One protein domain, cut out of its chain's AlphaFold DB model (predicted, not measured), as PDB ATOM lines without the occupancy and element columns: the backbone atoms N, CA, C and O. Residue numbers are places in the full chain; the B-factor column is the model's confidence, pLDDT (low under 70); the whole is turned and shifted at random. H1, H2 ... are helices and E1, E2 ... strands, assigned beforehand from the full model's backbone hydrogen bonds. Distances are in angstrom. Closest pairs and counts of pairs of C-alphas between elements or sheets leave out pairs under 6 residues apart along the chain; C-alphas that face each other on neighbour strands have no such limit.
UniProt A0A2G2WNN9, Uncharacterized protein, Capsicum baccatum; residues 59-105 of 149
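Overview. This is residues 59 to 105 of the 149 residues of an uncharacterized protein of Capsicum baccatum (UniProt A0A2G2WNN9). Little regular structure: a loose head of H1, H2 and looped residues 70 to 85, from which a long arm, residues 86 to 105, sticks out with E1 in it and H3 at its tip. The printed part has 47 residues, three helices and one strand, H1 H2 E1 H3, mixed class, 18 residues in named elements. It is extended, radius of gyration of the C-alphas 15.7 A, spans 40 by 20 by 18 A.

Along the chain. Find C-alpha 59 at (337.601, 180.009, 202.810); there H1, residues 59 to 62, begins, 5.1 A long. H2, residues 65 to 69, measures 6.1 A, and E1, residues 89 to 92, 10.1 A. H3, residues 101 to 105, 6.1 A, ends at (355.268, 153.825, 194.848).

Arrangement. Look at Leu 60 and Tyr 66: H1 and H2 are close but not clearly touching, these closest C-alphas 7.2 A apart. E1 pairs with no named strand. H3 is apart from H1, H2 and E1. In H2 and H3 every O i to N i+4 pair is within hydrogen-bond range; H1 is too short for one.

Size, cuts and confidence. The farthest C-alphas, Gln 74 and Arg 105, are 41.8 A apart. The printed part has no cut. H2 to E1 is a long link. Residues 93 to 104 are under pLDDT 70.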
ATOM      1  N   CYS A  59     337.200 180.024 204.216       90.06
ATOM      2  CA  CYS A  59     337.601 180.009 202.810       90.06
ATOM      3  C   CYS A  59     336.531 179.364 201.919       90.06
ATOM      4  O   CYS A  59     336.236 179.878 200.843       90.06
ATOM      5  N   LEU A  60     335.924 178.259 202.358       88.00
ATOM      6  CA  LEU A  60     334.859 177.588 201.607       88.00
ATOM      7  C   LEU A  60     333.616 178.473 201.477       88.00
ATOM      8  O   LEU A  60     333.040 178.567 200.392       88.00
ATOM      9  N   GLN A  61     333.238 179.154 202.558       87.62
ATOM     10  CA  GLN A  61     332.135 180.108 202.554       87.62
ATOM     11  C   GLN A  61     332.428 181.301 201.631       87.62
ATOM     12  O   GLN A  61     331.612 181.605 200.769       87.62
ATOM     13  N   ALA A  62     333.602 181.931 201.756       90.69
ATOM     14  CA  ALA A  62     333.995 183.087 200.943       90.69
ATOM     15  C   ALA A  62     334.115 182.765 199.441       90.69
ATOM     16  O   ALA A  62     333.970 183.650 198.601       90.69
ATOM     17  N   CYS A  63     334.371 181.502 199.097       87.62
ATOM     18  CA  CYS A  63     334.446 181.026 197.718       87.62
ATOM     19  C   CYS A  63     333.091 180.580 197.136       87.62
ATOM     20  O   CYS A  63     333.075 180.060 196.012       87.62
ATOM     21  N   ASP A  64     331.982 180.731 197.870       86.62
ATOM     22  CA  ASP A  64     330.653 180.191 197.535       86.62
ATOM     23  C   ASP A  64     330.681 178.681 197.237       86.62
ATOM     24  O   ASP A  64     329.941 178.173 196.388       86.62
ATOM     25  N   PHE A  65     331.576 177.942 197.899       87.12
ATOM     26  CA  PHE A  65     331.864 176.551 197.560       87.12
ATOM     27  C   PHE A  65     330.616 175.659 197.650       87.12
ATOM     28  O   PHE A  65     330.313 174.925 196.710       87.12
ATOM     29  N   TYR A  66     329.860 175.758 198.748       83.31
ATOM     30  CA  TYR A  66     328.669 174.931 198.977       83.31
ATOM     31  C   TYR A  66     327.574 175.188 197.934       83.31
ATOM     32  O   TYR A  66     326.947 174.246 197.456       83.31
ATOM     33  N   VAL A  67     327.408 176.451 197.518       86.88
ATOM     34  CA  VAL A  67     326.471 176.848 196.457       86.88
ATOM     35  C   VAL A  67     326.909 176.258 195.118       86.88
ATOM     36  O   VAL A  67     326.107 175.630 194.432       86.88
ATOM     37  N   LYS A  68     328.195 176.391 194.769       86.94
ATOM     38  CA  LYS A  68     328.760 175.856 193.517       86.94
ATOM     39  C   LYS A  68     328.692 174.333 193.437       86.94
ATOM     40  O   LYS A  68     328.510 173.793 192.351       86.94
ATOM     41  N   LYS A  69     328.839 173.643 194.569       82.94
ATOM     42  CA  LYS A  69     328.738 172.180 194.652       82.94
ATOM     43  C   LYS A  69     327.282 171.690 194.717       82.94
ATOM     44  O   LYS A  69     327.051 170.502 194.529       82.94
ATOM     45  N   GLY A  70     326.314 172.583 194.946       84.12
ATOM     46  CA  GLY A  70     324.893 172.242 195.051       84.12
ATOM     47  C   GLY A  70     324.523 171.525 196.353       84.12
ATOM     48  O   GLY A  70     323.575 170.745 196.370       84.12
ATOM     49  N   ILE A  71     325.277 171.752 197.433       83.31
ATOM     50  CA  ILE A  71     325.027 171.119 198.733       83.31
ATOM     51  C   ILE A  71     323.913 171.882 199.455       83.31
ATOM     52  O   ILE A  71     324.059 173.063 199.770       83.31
ATOM     53  N   ASP A  72     322.821 171.190 199.775       85.44
ATOM     54  CA  ASP A  72     321.745 171.736 200.601       85.44
ATOM     55  C   ASP A  72     322.103 171.647 202.089       85.44
ATOM     56  O   ASP A  72     321.876 170.634 202.752       85.44
ATOM     57  N   LEU A  73     322.665 172.728 202.622       85.19
ATOM     58  CA  LEU A  73     323.123 172.795 204.009       85.19
ATOM     59  C   LEU A  73     322.009 172.567 205.040       85.19
ATOM     60  O   LEU A  73     322.313 172.091 206.127       85.19
ATOM     61  N   GLN A  74     320.749 172.878 204.718       84.75
ATOM     62  CA  GLN A  74     319.629 172.753 205.661       84.75
ATOM     63  C   GLN A  74     319.148 171.310 205.800       84.75
ATOM     64  O   GLN A  74     318.675 170.911 206.860       84.75
ATOM     65  N   ASN A  75     319.281 170.516 204.739       86.62
ATOM     66  CA  ASN A  75     318.799 169.137 204.721       86.62
ATOM     67  C   ASN A  75     319.927 168.104 204.784       86.62
ATOM     68  O   ASN A  75     319.678 166.937 205.097       86.62
ATOM     69  N   HIS A  76     321.173 168.508 204.524       83.81
ATOM     70  CA  HIS A  76     322.287 167.577 204.527       83.81
ATOM     71  C   HIS A  76     322.545 167.046 205.948       83.81
ATOM     72  O   HIS A  76     322.825 167.841 206.852       83.81
ATOM     73  N   PRO A  77     322.538 165.715 206.169       84.12
ATOM     74  CA  PRO A  77     322.631 165.117 207.503       84.12
ATOM     75  C   PRO A  77     323.808 165.615 208.347       84.12
ATOM     76  O   PRO A  77     323.685 165.705 209.563       84.12
ATOM     77  N   ARG A  78     324.938 165.948 207.703       83.75
ATOM     78  CA  ARG A  78     326.151 166.454 208.371       83.75
ATOM     79  C   ARG A  78     326.255 167.982 208.516       83.75
ATOM     80  O   ARG A  78     327.158 168.439 209.215       83.75
ATOM     81  N   TYR A  79     325.375 168.762 207.879       84.00
ATOM     82  CA  TYR A  79     325.413 170.237 207.926       84.00
ATOM     83  C   TYR A  79     324.177 170.876 208.571       84.00
ATOM     84  O   TYR A  79     324.304 171.983 209.078       84.00
ATOM     85  N   LYS A  80     323.030 170.183 208.613       83.88
ATOM     86  CA  LYS A  80     321.712 170.722 209.003       83.88
ATOM     87  C   LYS A  80     321.614 171.410 210.373       83.88
ATOM     88  O   LYS A  80     320.699 172.193 210.584       83.88
ATOM     89  N   ASP A  81     322.567 171.165 211.267       87.12
ATOM     90  CA  ASP A  81     322.597 171.721 212.626       87.12
ATOM     91  C   ASP A  81     323.897 172.493 212.923       87.12
ATOM     92  O   ASP A  81     324.227 172.737 214.083       87.12
ATOM     93  N   LYS A  82     324.680 172.826 211.891       86.88
ATOM     94  CA  LYS A  82     325.995 173.458 212.032       86.88
ATOM     95  C   LYS A  82     326.077 174.730 211.186       86.88
ATOM     96  O   LYS A  82     325.624 174.752 210.039       86.88
ATOM     97  N   GLU A  83     326.730 175.767 211.692       86.94
ATOM     98  CA  GLU A  83     327.025 176.954 210.893       86.94
ATOM     99  C   GLU A  83     328.033 176.616 209.783       86.94
ATOM    100  O   GLU A  83     328.844 175.688 209.891       86.94
ATOM    101  N   THR A  84     328.006 177.374 208.686       83.75
ATOM    102  CA  THR A  84     328.956 177.188 207.568       83.75
ATOM    103  C   THR A  84     330.400 177.478 207.966       83.75
ATOM    104  O   THR A  84     331.317 176.913 207.371       83.75
ATOM    105  N   SER A  85     330.584 178.303 208.997       84.69
ATOM    106  CA  SER A  85     331.858 178.660 209.612       84.69
ATOM    107  C   SER A  85     332.326 177.696 210.703       84.69
ATOM    108  O   SER A  85     333.476 177.818 211.123       84.69
ATOM    109  N   ASP A  86     331.491 176.755 211.170       89.50
ATOM    110  CA  ASP A  86     331.914 175.833 212.234       89.50
ATOM    111  C   ASP A  86     333.150 175.032 211.808       89.50
ATOM    112  O   ASP A  86     333.289 174.620 210.647       89.50
ATOM    113  N   MET A  87     334.045 174.780 212.764       88.94
ATOM    114  CA  MET A  87     335.240 173.972 212.536       88.94
ATOM    115  C   MET A  87     334.888 172.585 211.989       88.94
ATOM    116  O   MET A  87     333.873 171.981 212.345       88.94
ATOM    117  N   PHE A  88     335.762 172.073 211.124       86.31
ATOM    118  CA  PHE A  88     335.717 170.676 210.702       86.31
ATOM    119  C   PHE A  88     336.193 169.764 211.832       86.31
ATOM    120  O   PHE A  88     337.119 170.107 212.573       86.31
ATOM    121  N   ASP A  89     335.588 168.580 211.908       86.00
ATOM    122  CA  ASP A  89     336.030 167.525 212.811       86.00
ATOM    123  C   ASP A  89     337.373 166.967 212.307       86.00
ATOM    124  O   ASP A  89     337.540 166.727 211.112       86.00
ATOM    125  N   VAL A  90     338.355 166.777 213.191       84.06
ATOM    126  CA  VAL A  90     339.674 166.238 212.814       84.06
ATOM    127  C   VAL A  90     339.744 164.771 213.192       84.06
ATOM    128  O   VAL A  90     339.568 164.420 214.359       84.06
ATOM    129  N   LEU A  91     340.035 163.919 212.213       82.25
ATOM    130  CA  LEU A  91     340.206 162.486 212.405       82.25
ATOM    131  C   LEU A  91     341.657 162.110 212.116       82.25
ATOM    132  O   LEU A  91     342.154 162.322 211.013       82.25
ATOM    133  N   PHE A  92     342.337 161.556 213.119       76.06
ATOM    134  CA  PHE A  92     343.675 161.000 212.945       76.06
ATOM    135  C   PHE A  92     343.553 159.621 212.317       76.06
ATOM    136  O   PHE A  92     343.011 158.695 212.923       76.06
ATOM    137  N   GLU A  93     344.056 159.490 211.098       69.56
ATOM    138  CA  GLU A  93     344.027 158.234 210.374       69.56
ATOM    139  C   GLU A  93     345.295 157.451 210.716       69.56
ATOM    140  O   GLU A  93     346.372 157.660 210.161       69.56
ATOM    141  N   THR A  94     345.173 156.575 211.713       58.41
ATOM    142  CA  THR A  94     346.253 155.675 212.144       58.41
ATOM    143  C   THR A  94     346.221 154.343 211.396       58.41
ATOM    144  O   THR A  94     347.180 153.572 211.457       58.41
ATOM    145  N   GLU A  95     345.142 154.055 210.661       54.09
ATOM    146  CA  GLU A  95     344.993 152.812 209.913       54.09
ATOM    147  C   GLU A  95     345.697 152.897 208.552       54.09
ATOM    148  O   GLU A  95     345.177 153.393 207.557       54.09
ATOM    149  N   TRP A  96     346.890 152.305 208.491       47.28
ATOM    150  CA  TRP A  96     347.743 152.159 207.302       47.28
ATOM    151  C   TRP A  96     347.090 151.430 206.113       47.28
ATOM    152  O   TRP A  96     347.726 151.253 205.077       47.28
ATOM    153  N   LYS A  97     345.838 150.969 206.231       50.16
ATOM    154  CA  LYS A  97     345.130 150.312 205.124       50.16
ATOM    155  C   LYS A  97     344.911 151.245 203.938       50.16
ATOM    156  O   LYS A  97     344.762 150.754 202.823       50.16
ATOM    157  N   LEU A  98     344.903 152.555 204.173       50.22
ATOM    158  CA  LEU A  98     344.664 153.537 203.128       50.22
ATOM    159  C   LEU A  98     345.933 154.117 202.507       50.22
ATOM    160  O   LEU A  98     346.005 154.336 201.298       50.22
ATOM    161  N   PHE A  99     346.951 154.327 203.333       55.47
ATOM    162  CA  PHE A  99     348.263 154.769 202.897       55.47
ATOM    163  C   PHE A  99     349.153 153.541 202.712       55.47
ATOM    164  O   PHE A  99     350.071 153.328 203.496       55.47
ATOM    165  N   ASP A 100     348.868 152.705 201.704       64.06
ATOM    166  CA  ASP A 100     349.816 151.663 201.292       64.06
ATOM    167  C   ASP A 100     350.983 152.344 200.557       64.06
ATOM    168  O   ASP A 100     350.842 152.741 199.388       64.06
ATOM    169  N   PRO A 101     352.165 152.485 201.188       66.56
ATOM    170  CA  PRO A 101     353.283 153.179 200.568       66.56
ATOM    171  C   PRO A 101     353.766 152.436 199.316       66.56
ATOM    172  O   PRO A 101     354.350 153.049 198.421       66.56
ATOM    173  N   ASN A 102     353.505 151.126 199.215       69.94
ATOM    174  CA  ASN A 102     353.831 150.334 198.034       69.94
ATOM    175  C   ASN A 102     352.850 150.599 196.889       69.94
ATOM    176  O   ASN A 102     353.284 150.677 195.737       69.94
ATOM    177  N   ALA A 103     351.565 150.813 197.179       69.00
ATOM    178  CA  ALA A 103     350.592 151.235 196.173       69.00
ATOM    179  C   ALA A 103     350.944 152.620 195.610       69.00
ATOM    180  O   ALA A 103     350.956 152.799 194.389       69.00
ATOM    181  N   LEU A 104     351.319 153.573 196.470       68.75
ATOM    182  CA  LEU A 104     351.771 154.904 196.046       68.75
ATOM    183  C   LEU A 104     353.045 154.839 195.202       68.75
ATOM    184  O   LEU A 104     353.098 155.429 194.122       68.75
ATOM    185  N   ARG A 105     354.047 154.063 195.636       74.75
ATOM    186  CA  ARG A 105     355.268 153.825 194.848       74.75
ATOM    187  C   ARG A 105     354.958 153.204 193.490       74.75
ATOM    188  O   ARG A 105     355.536 153.624 192.493       74.75
TER     189      ARG A 105